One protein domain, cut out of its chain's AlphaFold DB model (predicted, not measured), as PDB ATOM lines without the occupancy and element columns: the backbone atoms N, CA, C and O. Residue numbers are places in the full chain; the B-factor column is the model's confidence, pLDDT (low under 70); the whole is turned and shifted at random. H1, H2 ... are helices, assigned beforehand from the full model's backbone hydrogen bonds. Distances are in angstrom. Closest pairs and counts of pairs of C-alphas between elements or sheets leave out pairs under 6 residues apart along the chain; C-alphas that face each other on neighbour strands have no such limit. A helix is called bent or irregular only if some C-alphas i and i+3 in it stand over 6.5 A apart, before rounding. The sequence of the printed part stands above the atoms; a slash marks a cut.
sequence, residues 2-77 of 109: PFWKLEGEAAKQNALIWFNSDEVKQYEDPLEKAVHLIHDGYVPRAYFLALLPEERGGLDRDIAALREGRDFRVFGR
ATOM      1  N   PRO A   2     137.702 180.002 203.405       43.22
ATOM      2  CA  PRO A   2     138.642 179.659 204.469       43.22
ATOM      3  C   PRO A   2     140.008 179.313 203.861       43.22
ATOM      4  O   PRO A   2     140.080 178.583 202.876       43.22
ATOM      5  N   PHE A   3     141.085 179.831 204.448       47.56
ATOM      6  CA  PHE A   3     142.460 179.680 203.956       47.56
ATOM      7  C   PHE A   3     142.939 178.220 203.846       47.56
ATOM      8  O   PHE A   3     143.866 177.920 203.103       47.56
ATOM      9  N   TRP A   4     142.257 177.296 204.528       49.19
ATOM     10  CA  TRP A   4     142.502 175.853 204.485       49.19
ATOM     11  C   TRP A   4     142.051 175.159 203.184       49.19
ATOM     12  O   TRP A   4     142.251 173.957 203.043       49.19
ATOM     13  N   LYS A   5     141.392 175.876 202.261       50.78
ATOM     14  CA  LYS A   5     140.755 175.326 201.046       50.78
ATOM     15  C   LYS A   5     141.417 175.749 199.728       50.78
ATOM     16  O   LYS A   5     140.796 175.629 198.676       50.78
ATOM     17  N   LEU A   6     142.644 176.269 199.748       55.00
ATOM     18  CA  LEU A   6     143.368 176.511 198.498       55.00
ATOM     19  C   LEU A   6     143.858 175.170 197.946       55.00
ATOM     20  O   LEU A   6     144.841 174.604 198.419       55.00
ATOM     21  N   GLU A   7     143.104 174.641 196.986       64.69
ATOM     22  CA  GLU A   7     143.412 173.405 196.274       64.69
ATOM     23  C   GLU A   7     144.717 173.554 195.482       64.69
ATOM     24  O   GLU A   7     144.936 174.570 194.818       64.69
ATOM     25  N   GLY A   8     145.564 172.521 195.594       69.12
ATOM     26  CA  GLY A   8     146.807 172.254 194.861       69.12
ATOM     27  C   GLY A   8     147.477 173.445 194.180       69.12
ATOM     28  O   GLY A   8     148.456 173.989 194.681       69.12
ATOM     29  N   GLU A   9     146.969 173.834 193.015       79.12
ATOM     30  CA  GLU A   9     147.601 174.816 192.139       79.12
ATOM     31  C   GLU A   9     147.622 176.237 192.713       79.12
ATOM     32  O   GLU A   9     148.636 176.927 192.636       79.12
ATOM     33  N   ALA A  10     146.548 176.672 193.372       82.19
ATOM     34  CA  ALA A  10     146.496 178.014 193.947       82.19
ATOM     35  C   ALA A  10     147.413 178.143 195.179       82.19
ATOM     36  O   ALA A  10     148.030 179.185 195.402       82.19
ATOM     37  N   ALA A  11     147.551 177.064 195.955       80.69
ATOM     38  CA  ALA A  11     148.503 176.994 197.061       80.69
ATOM     39  C   ALA A  11     149.958 177.050 196.565       80.69
ATOM     40  O   ALA A  11     150.768 177.781 197.136       80.69
ATOM     41  N   LYS A  12     150.271 176.353 195.464       83.75
ATOM     42  CA  LYS A  12     151.590 176.409 194.815       83.75
ATOM     43  C   LYS A  12     151.930 177.809 194.311       83.75
ATOM     44  O   LYS A  12     153.025 178.289 194.576       83.75
ATOM     45  N   GLN A  13     150.999 178.479 193.628       85.88
ATOM     46  CA  GLN A  13     151.218 179.844 193.132       85.88
ATOM     47  C   GLN A  13     151.503 180.819 194.280       85.88
ATOM     48  O   GLN A  13     152.451 181.598 194.211       85.88
ATOM     49  N   ASN A  14     150.756 180.719 195.383       86.12
ATOM     50  CA  ASN A  14     151.030 181.523 196.571       86.12
ATOM     51  C   ASN A  14     152.406 181.211 197.177       86.12
ATOM     52  O   ASN A  14     153.140 182.140 197.502       86.12
ATOM     53  N   ALA A  15     152.786 179.936 197.298       86.75
ATOM     54  CA  ALA A  15     154.119 179.558 197.773       86.75
ATOM     55  C   ALA A  15     155.238 180.136 196.888       86.75
ATOM     56  O   ALA A  15     156.238 180.630 197.406       86.75
ATOM     57  N   LEU A  16     155.052 180.133 195.564       89.31
ATOM     58  CA  LEU A  16     156.012 180.687 194.607       89.31
ATOM     59  C   LEU A  16     156.175 182.204 194.735       89.31
ATOM     60  O   LEU A  16     157.291 182.699 194.598       89.31
ATOM     61  N   ILE A  17     155.103 182.949 195.021       90.06
ATOM     62  CA  ILE A  17     155.200 184.395 195.281       90.06
ATOM     63  C   ILE A  17     156.133 184.649 196.471       90.06
ATOM     64  O   ILE A  17     157.051 185.459 196.371       90.06
ATOM     65  N   TRP A  18     155.952 183.899 197.558       90.00
ATOM     66  CA  TRP A  18     156.784 184.022 198.755       90.00
ATOM     67  C   TRP A  18     158.225 183.538 198.554       90.00
ATOM     68  O   TRP A  18     159.148 184.148 199.068       90.00
ATOM     69  N   PHE A  19     158.469 182.502 197.751       89.94
ATOM     70  CA  PHE A  19     159.838 182.065 197.422       89.94
ATOM     71  C   PHE A  19     160.690 183.114 196.696       89.94
ATOM     72  O   PHE A  19     161.923 183.012 196.697       89.94
ATOM     73  N   ASN A  20     160.039 184.087 196.059       89.12
ATOM     74  CA  ASN A  20     160.681 185.184 195.340       89.12
ATOM     75  C   ASN A  20     160.735 186.486 196.156       89.12
ATOM     76  O   ASN A  20     161.217 187.505 195.649       89.12
ATOM     77  N   SER A  21     160.238 186.470 197.392       90.69
ATOM     78  CA  SER A  21     160.197 187.639 198.259       90.69
ATOM     79  C   SER A  21     161.581 187.942 198.846       90.69
ATOM     80  O   SER A  21     162.424 187.050 198.969       90.69
ATOM     81  N   ASP A  22     161.843 189.213 199.159       90.62
ATOM     82  CA  ASP A  22     163.148 189.672 199.659       90.62
ATOM     83  C   ASP A  22     163.569 188.976 200.964       90.62
ATOM     84  O   ASP A  22     164.758 188.752 201.184       90.62
ATOM     85  N   GLU A  23     162.599 188.553 201.773       87.81
ATOM     86  CA  GLU A  23     162.774 187.889 203.067       87.81
ATOM     87  C   GLU A  23     163.581 186.589 202.972       87.81
ATOM     88  O   GLU A  23     164.267 186.219 203.923       87.81
ATOM     89  N   VAL A  24     163.530 185.898 201.829       89.75
ATOM     90  CA  VAL A  24     164.222 184.616 201.630       89.75
ATOM     91  C   VAL A  24     165.195 184.604 200.458       89.75
ATOM     92  O   VAL A  24     165.681 183.540 200.072       89.75
ATOM     93  N   LYS A  25     165.533 185.772 199.898       90.25
ATOM     94  CA  LYS A  25     166.498 185.865 198.785       90.25
ATOM     95  C   LYS A  25     167.903 185.399 199.151       90.25
ATOM     96  O   LYS A  25     168.640 184.995 198.260       90.25
ATOM     97  N   GLN A  26     168.263 185.456 200.431       89.06
ATOM     98  CA  GLN A  26     169.571 185.012 200.916       89.06
ATOM     99  C   GLN A  26     169.746 183.486 200.925       89.06
ATOM    100  O   GLN A  26     170.875 183.012 200.970       89.06
ATOM    101  N   TYR A  27     168.649 182.727 200.885       88.69
ATOM    102  CA  TYR A  27     168.691 181.269 200.873       88.69
ATOM    103  C   TYR A  27     168.616 180.778 199.428       88.69
ATOM    104  O   TYR A  27     167.770 181.231 198.659       88.69
ATOM    105  N   GLU A  28     169.483 179.849 199.037       86.56
ATOM    106  CA  GLU A  28     169.442 179.260 197.692       86.56
ATOM    107  C   GLU A  28     168.515 178.045 197.642       86.56
ATOM    108  O   GLU A  28     167.798 177.839 196.659       86.56
ATOM    109  N   ASP A  29     168.488 177.263 198.722       89.19
ATOM    110  CA  ASP A  29     167.753 176.013 198.766       89.19
ATOM    111  C   ASP A  29     166.238 176.233 198.979       89.19
ATOM    112  O   ASP A  29     165.828 176.904 199.931       89.19
ATOM    113  N   PRO A  30     165.370 175.653 198.128       89.06
ATOM    114  CA  PRO A  30     163.921 175.812 198.248       89.06
ATOM    115  C   PRO A  30     163.337 175.323 199.580       89.06
ATOM    116  O   PRO A  30     162.354 175.887 200.062       89.06
ATOM    117  N   LEU A  31     163.915 174.277 200.176       89.75
ATOM    118  CA  LEU A  31     163.461 173.751 201.459       89.75
ATOM    119  C   LEU A  31     163.823 174.715 202.588       89.75
ATOM    120  O   LEU A  31     162.976 175.022 203.421       89.75
ATOM    121  N   GLU A  32     165.042 175.251 202.567       90.25
ATOM    122  CA  GLU A  32     165.506 176.260 203.523       90.25
ATOM    123  C   GLU A  32     164.645 177.530 203.477       90.25
ATOM    124  O   GLU A  32     164.173 177.998 204.518       90.25
ATOM    125  N   LYS A  33     164.313 178.017 202.272       92.44
ATOM    126  CA  LYS A  33     163.345 179.113 202.089       92.44
ATOM    127  C   LYS A  33     162.000 178.804 202.744       92.44
ATOM    128  O   LYS A  33     161.456 179.634 203.472       92.44
ATOM    129  N   ALA A  34     161.448 177.619 202.476       92.25
ATOM    130  CA  ALA A  34     160.157 177.208 203.020       92.25
ATOM    131  C   ALA A  34     160.179 177.141 204.551       92.25
ATOM    132  O   ALA A  34     159.246 177.613 205.197       92.25
ATOM    133  N   VAL A  35     161.242 176.586 205.132       92.81
ATOM    134  CA  VAL A  35     161.405 176.458 206.583       92.81
ATOM    135  C   VAL A  35     161.383 177.831 207.248       92.81
ATOM    136  O   VAL A  35     160.602 178.015 208.178       92.81
ATOM    137  N   HIS A  36     162.139 178.805 206.733       91.75
ATOM    138  CA  HIS A  36     162.144 180.170 207.268       91.75
ATOM    139  C   HIS A  36     160.782 180.866 207.133       91.75
ATOM    140  O   HIS A  36     160.254 181.384 208.116       91.75
ATOM    141  N   LEU A  37     160.141 180.786 205.961       92.38
ATOM    142  CA  LEU A  37     158.815 181.388 205.738       92.38
ATOM    143  C   LEU A  37     157.726 180.810 206.653       92.38
ATOM    144  O   LEU A  37     156.810 181.528 207.056       92.38
ATOM    145  N   ILE A  38     157.802 179.515 206.972       91.38
ATOM    146  CA  ILE A  38     156.863 178.860 207.894       91.38
ATOM    147  C   ILE A  38     157.205 179.189 209.344       91.38
ATOM    148  O   ILE A  38     156.306 179.464 210.138       91.38
ATOM    149  N   HIS A  39     158.487 179.100 209.702       90.31
ATOM    150  CA  HIS A  39     158.967 179.299 211.064       90.31
ATOM    151  C   HIS A  39     158.640 180.702 211.568       90.31
ATOM    152  O   HIS A  39     158.067 180.847 212.647       90.31
ATOM    153  N   ASP A  40     158.915 181.708 210.742       86.88
ATOM    154  CA  ASP A  40     158.690 183.113 211.077       86.88
ATOM    155  C   ASP A  40     157.204 183.506 210.958       86.88
ATOM    156  O   ASP A  40     156.814 184.636 211.245       86.88
ATOM    157  N   GLY A  41     156.345 182.552 210.579       79.62
ATOM    158  CA  GLY A  41     154.891 182.683 210.604       79.62
ATOM    159  C   GLY A  41     154.289 183.409 209.403       79.62
ATOM    160  O   GLY A  41     153.082 183.655 209.398       79.62
ATOM    161  N   TYR A  42     155.083 183.724 208.377       81.44
ATOM    162  CA  TYR A  42     154.613 184.435 207.186       81.44
ATOM    163  C   TYR A  42     153.649 183.600 206.341       81.44
ATOM    164  O   TYR A  42     152.683 184.132 205.790       81.44
ATOM    165  N   VAL A  43     153.895 182.289 206.225       85.56
ATOM    166  CA  VAL A  43     153.185 181.448 205.253       85.56
ATOM    167  C   VAL A  43     152.768 180.097 205.846       85.56
ATOM    168  O   VAL A  43     153.574 179.414 206.482       85.56
ATOM    169  N   PRO A  44     151.523 179.637 205.605       87.12
ATOM    170  CA  PRO A  44     151.080 178.326 206.060       87.12
ATOM    171  C   PRO A  44     151.891 177.176 205.452       87.12
ATOM    172  O   PRO A  44     152.023 177.063 204.232       87.12
ATOM    173  N   ARG A  45     152.298 176.222 206.298       87.44
ATOM    174  CA  ARG A  45     152.974 174.970 205.899       87.44
ATOM    175  C   ARG A  45     152.287 174.232 204.745       87.44
ATOM    176  O   ARG A  45     152.958 173.643 203.903       87.44
ATOM    177  N   ALA A  46     150.954 174.255 204.703       85.50
ATOM    178  CA  ALA A  46     150.175 173.575 203.670       85.50
ATOM    179  C   ALA A  46     150.538 174.029 202.245       85.50
ATOM    180  O   ALA A  46     150.472 173.225 201.320       85.50
ATOM    181  N   TYR A  47     150.957 175.286 202.067       86.25
ATOM    182  CA  TYR A  47     151.320 175.807 200.750       86.25
ATOM    183  C   TYR A  47     152.628 175.199 200.250       86.25
ATOM    184  O   TYR A  47     152.714 174.774 199.100       86.25
ATOM    185  N   PHE A  48     153.617 175.060 201.131       86.06
ATOM    186  CA  PHE A  48     154.884 174.432 200.767       86.06
ATOM    187  C   PHE A  48     154.774 172.920 200.636       86.06
ATOM    188  O   PHE A  48     155.470 172.356 199.808       86.06
ATOM    189  N   LEU A  49     153.856 172.260 201.348       87.44
ATOM    190  CA  LEU A  49     153.561 170.848 201.080       87.44
ATOM    191  C   LEU A  49     152.928 170.617 199.707       87.44
ATOM    192  O   LEU A  49     153.147 169.570 199.108       87.44
ATOM    193  N   ALA A  50     152.137 171.570 199.210       85.06
ATOM    194  CA  ALA A  50     151.614 171.492 197.851       85.06
ATOM    195  C   ALA A  50     152.727 171.687 196.805       85.06
ATOM    196  O   ALA A  50     152.645 171.111 195.721       85.06
ATOM    197  N   LEU A  51     153.754 172.486 197.123       85.06
ATOM    198  CA  LEU A  51     154.880 172.791 196.237       85.06
ATOM    199  C   LEU A  51     155.986 171.722 196.264       85.06
ATOM    200  O   LEU A  51     156.514 171.367 195.216       85.06
ATOM    201  N   LEU A  52     156.309 171.204 197.448       86.00
ATOM    202  CA  LEU A  52     157.383 170.249 197.727       86.00
ATOM    203  C   LEU A  52     156.812 169.012 198.450       86.00
ATOM    204  O   LEU A  52     157.120 168.777 199.621       86.00
ATOM    205  N   PRO A  53     155.946 168.218 197.792       85.69
ATOM    206  CA  PRO A  53     155.264 167.100 198.446       85.69
ATOM    207  C   PRO A  53     156.228 166.011 198.941       85.69
ATOM    208  O   PRO A  53     155.995 165.432 200.002       85.69
ATOM    209  N   GLU A  54     157.324 165.779 198.215       89.88
ATOM    210  CA  GLU A  54     158.343 164.771 198.550       89.88
ATOM    211  C   GLU A  54     159.165 165.153 199.792       89.88
ATOM    212  O   GLU A  54     159.625 164.295 200.542       89.88
ATOM    213  N   GLU A  55     159.282 166.451 200.076       88.50
ATOM    214  CA  GLU A  55     160.104 166.973 201.170       88.50
ATOM    215  C   GLU A  55     159.338 167.099 202.488       88.50
ATOM    216  O   GLU A  55     159.815 167.726 203.431       88.50
ATOM    217  N   ARG A  56     158.148 166.497 202.605       88.50
ATOM    218  CA  ARG A  56     157.309 166.602 203.811       88.50
ATOM    219  C   ARG A  56     158.076 166.292 205.098       88.50
ATOM    220  O   ARG A  56     157.921 167.007 206.087       88.50
ATOM    221  N   GLY A  57     158.872 165.222 205.081       88.56
ATOM    222  CA  GLY A  57     159.681 164.810 206.229       88.56
ATOM    223  C   GLY A  57     160.862 165.745 206.501       88.56
ATOM    224  O   GLY A  57     161.176 165.988 207.664       88.56
ATOM    225  N   GLY A  58     161.482 166.284 205.447       89.12
ATOM    226  CA  GLY A  58     162.550 167.281 205.550       89.12
ATOM    227  C   GLY A  58     162.036 168.584 206.156       89.12
ATOM    228  O   GLY A  58     162.561 169.037 207.164       89.12
ATOM    229  N   LEU A  59     160.921 169.100 205.631       90.94
ATOM    230  CA  LEU A  59     160.221 170.284 206.134       90.94
ATOM    231  C   LEU A  59     159.941 170.196 207.635       90.94
ATOM    232  O   LEU A  59     160.263 171.115 208.380       90.94
ATOM    233  N   ASP A  60     159.351 169.089 208.089       89.81
ATOM    234  CA  ASP A  60     158.983 168.934 209.501       89.81
ATOM    235  C   ASP A  60     160.207 168.871 210.413       89.81
ATOM    236  O   ASP A  60     160.209 169.473 211.490       89.81
ATOM    237  N   ARG A  61     161.257 168.176 209.968       89.69
ATOM    238  CA  ARG A  61     162.514 168.068 210.708       89.69
ATOM    239  C   ARG A  61     163.220 169.415 210.809       89.69
ATOM    240  O   ARG A  61     163.640 169.791 211.899       89.69
ATOM    241  N   ASP A  62     163.318 170.133 209.700       91.06
ATOM    242  CA  ASP A  62     164.057 171.389 209.624       91.06
ATOM    243  C   ASP A  62     163.317 172.513 210.371       91.06
ATOM    244  O   ASP A  62     163.942 173.280 211.101       91.06
ATOM    245  N   ILE A  63     161.976 172.546 210.318       90.62
ATOM    246  CA  ILE A  63     161.165 173.448 211.159       90.62
ATOM    247  C   ILE A  63     161.393 173.158 212.648       90.62
ATOM    248  O   ILE A  63     161.515 174.092 213.441       90.62
ATOM    249  N   ALA A  64     161.418 171.883 213.050       89.69
ATOM    250  CA  ALA A  64     161.645 171.513 214.446       89.69
ATOM    251  C   ALA A  64     163.054 171.909 214.912       89.69
ATOM    252  O   ALA A  64     163.194 172.531 215.962       89.69
ATOM    253  N   ALA A  65     164.077 171.631 214.100       88.56
ATOM    254  CA  ALA A  65     165.452 172.027 214.380       88.56
ATOM    255  C   ALA A  65     165.580 173.548 214.553       88.56
ATOM    256  O   ALA A  65     166.139 174.000 215.553       88.56
ATOM    257  N   LEU A  66     164.994 174.338 213.646       88.00
ATOM    258  CA  LEU A  66     165.035 175.797 213.729       88.00
ATOM    259  C   LEU A  66     164.324 176.330 214.987       88.00
ATOM    260  O   LEU A  66     164.858 177.213 215.658       88.00
ATOM    261  N   ARG A  67     163.180 175.745 215.371       87.25
ATOM    262  CA  ARG A  67     162.471 176.090 216.623       87.25
ATOM    263  C   ARG A  67     163.290 175.802 217.875       87.25
ATOM    264  O   ARG A  67     163.189 176.534 218.854       87.25
ATOM    265  N   GLU A  68     164.088 174.741 217.850       85.81
ATOM    266  CA  GLU A  68     165.014 174.402 218.933       85.81
ATOM    267  C   GLU A  68     166.302 175.244 218.903       85.81
ATOM    268  O   GLU A  68     167.190 175.045 219.733       85.81
ATOM    269  N   GLY A  69     166.430 176.181 217.955       81.75
ATOM    270  CA  GLY A  69     167.639 176.979 217.756       81.75
ATOM    271  C   GLY A  69     168.838 176.152 217.283       81.75
ATOM    272  O   GLY A  69     169.984 176.589 217.440       81.75
ATOM    273  N   ARG A  70     168.581 174.956 216.742       82.00
ATOM    274  CA  ARG A  70     169.594 174.077 216.167       82.00
ATOM    275  C   ARG A  70     169.899 174.485 214.734       82.00
ATOM    276  O   ARG A  70     169.089 175.085 214.029       82.00
ATOM    277  N   ASP A  71     171.081 174.077 214.303       81.94
ATOM    278  CA  ASP A  71     171.431 174.096 212.894       81.94
ATOM    279  C   ASP A  71     170.595 173.062 212.139       81.94
ATOM    280  O   ASP A  71     170.439 171.925 212.592       81.94
ATOM    281  N   PHE A  72     170.126 173.426 210.953       81.62
ATOM    282  CA  PHE A  72     169.548 172.496 209.995       81.62
ATOM    283  C   PHE A  72     170.308 172.631 208.675       81.62
ATOM    284  O   PHE A  72     170.824 173.698 208.352       81.62
ATOM    285  N   ARG A  73     170.467 171.513 207.958       75.81
ATOM    286  CA  ARG A  73     171.176 171.434 206.663       75.81
ATOM    287  C   ARG A  73     172.626 171.947 206.652       75.81
ATOM    288  O   ARG A  73     173.187 172.195 205.588       75.81
ATOM    289  N   VAL A  74     173.277 172.017 207.814       74.62
ATOM    290  CA  VAL A  74     174.720 172.259 207.895       74.62
ATOM    291  C   VAL A  74     175.465 170.930 207.834       74.62
ATOM    292  O   VAL A  74     175.315 170.074 208.704       74.62
ATOM    293  N   PHE A  75     176.298 170.765 206.809       74.00
ATOM    294  CA  PHE A  75     177.126 169.577 206.621       74.00
ATOM    295  C   PHE A  75     178.560 169.826 207.100       74.00
ATOM    296  O   PHE A  75     179.106 170.914 206.939       74.00
ATOM    297  N   GLY A  76     179.187 168.803 207.684       74.88
ATOM    298  CA  GLY A  76     180.603 168.847 208.069       74.88
ATOM    299  C   GLY A  76     180.906 169.457 209.443       74.88
ATOM    300  O   GLY A  76     182.067 169.446 209.846       74.88
ATOM    301  N   ARG A  77     179.897 169.922 210.193       77.38
ATOM    302  CA  ARG A  77     180.041 170.258 211.619       77.38
ATOM    303  C   ARG A  77     179.065 169.462 212.486       77.38
ATOM    304  O   ARG A  77     177.968 169.159 212.017       77.38
TER     305      ARG A  77
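Overview. This is residues 2 to 77 of the 109 residues of an uncharacterized protein of Streblomastix strix (UniProt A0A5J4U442). Four helices form a small body in which H2 and H3 lie side by side, running opposite ways, while H1 crosses H3 and reaches H2 with its last residues, and the longest helix, H4, packs on H2 at a steep angle. The end stretches, residues 2 to 7 and 68 to 77, reach toward opposite ends of the longest axis. The printed part has 76 residues with four named helices, in the order H1, H2, H3, H4, and no named strand; the class is all helix. The whole is compact, with a radius of gyration of the C-alphas of 12.3 A, but its outline is elongated, spanning 41 by 24 by 20 A.

Along the chain. The printed part begins at Pro 2. H1, residues 8 to 19, starts with C-alpha 8 at (146.807, 172.254, 194.861) and is 16.5 A long from first to last C-alpha. H2, residues 30 to 39, is 14.2 A long and begins at C-alpha 30, (163.921, 175.812, 198.248). H3, residues 45 to 51, is the short one, 10.1 A. H4, residues 53 to 67, is 21.5 A long and ends with C-alpha 67 at (162.471, 176.090, 216.623). H4 is irregular: C-alphas 54 and 57 are 7.8 A apart, and its line is a rough one.

Arrangement. H1 and H3 touch, their closest C-alphas being those of Ala 11 and Tyr 47, 4.8 A apart, and their lines are about perpendicular, at 78 degrees. H1 touches H2 with residues 18 to 19 alone; the closest C-alphas are those of Phe 19 and Lys 33, 6.5 A apart, and the lines are about perpendicular, at 89 degrees. H2 and H3 are close but not clearly touching, at a shallow tilt of 18 degrees, opposite ways, with the closest C-alphas, those of Ile 38 and Arg 45, 5.9 A apart. H2 and H4 touch at a steep tilt of 50 degrees, the same way; their closest C-alphas are those of Val 35 and Ile 63, 5.5 A apart. H3 and H4 are close but not clearly touching, with the closest C-alphas, those of Leu 49 and Arg 56, 6.3 A apart; they run opposite ways at a tilt of 35.1 degrees, only just steep. H1 and H4 are apart. The helix packing is mostly crossed: of the three pairs that touch, 0 are at a shallow tilt. In H1, H2 and H3 every O i to N i+4 pair is within hydrogen-bond range; in H4 it is 9 of 11.

Size, cuts and confidence. The two C-alphas farthest apart are those of Pro 2 and Gly 76, 43.5 A. The printed part has no cut. The links H2 to H3 and H3 to H4 are tight, and the link H1 to H2 is short, with 10 residues. The mean pLDDT of the printed part is 83.7, and residues 2 to 8 are under 70.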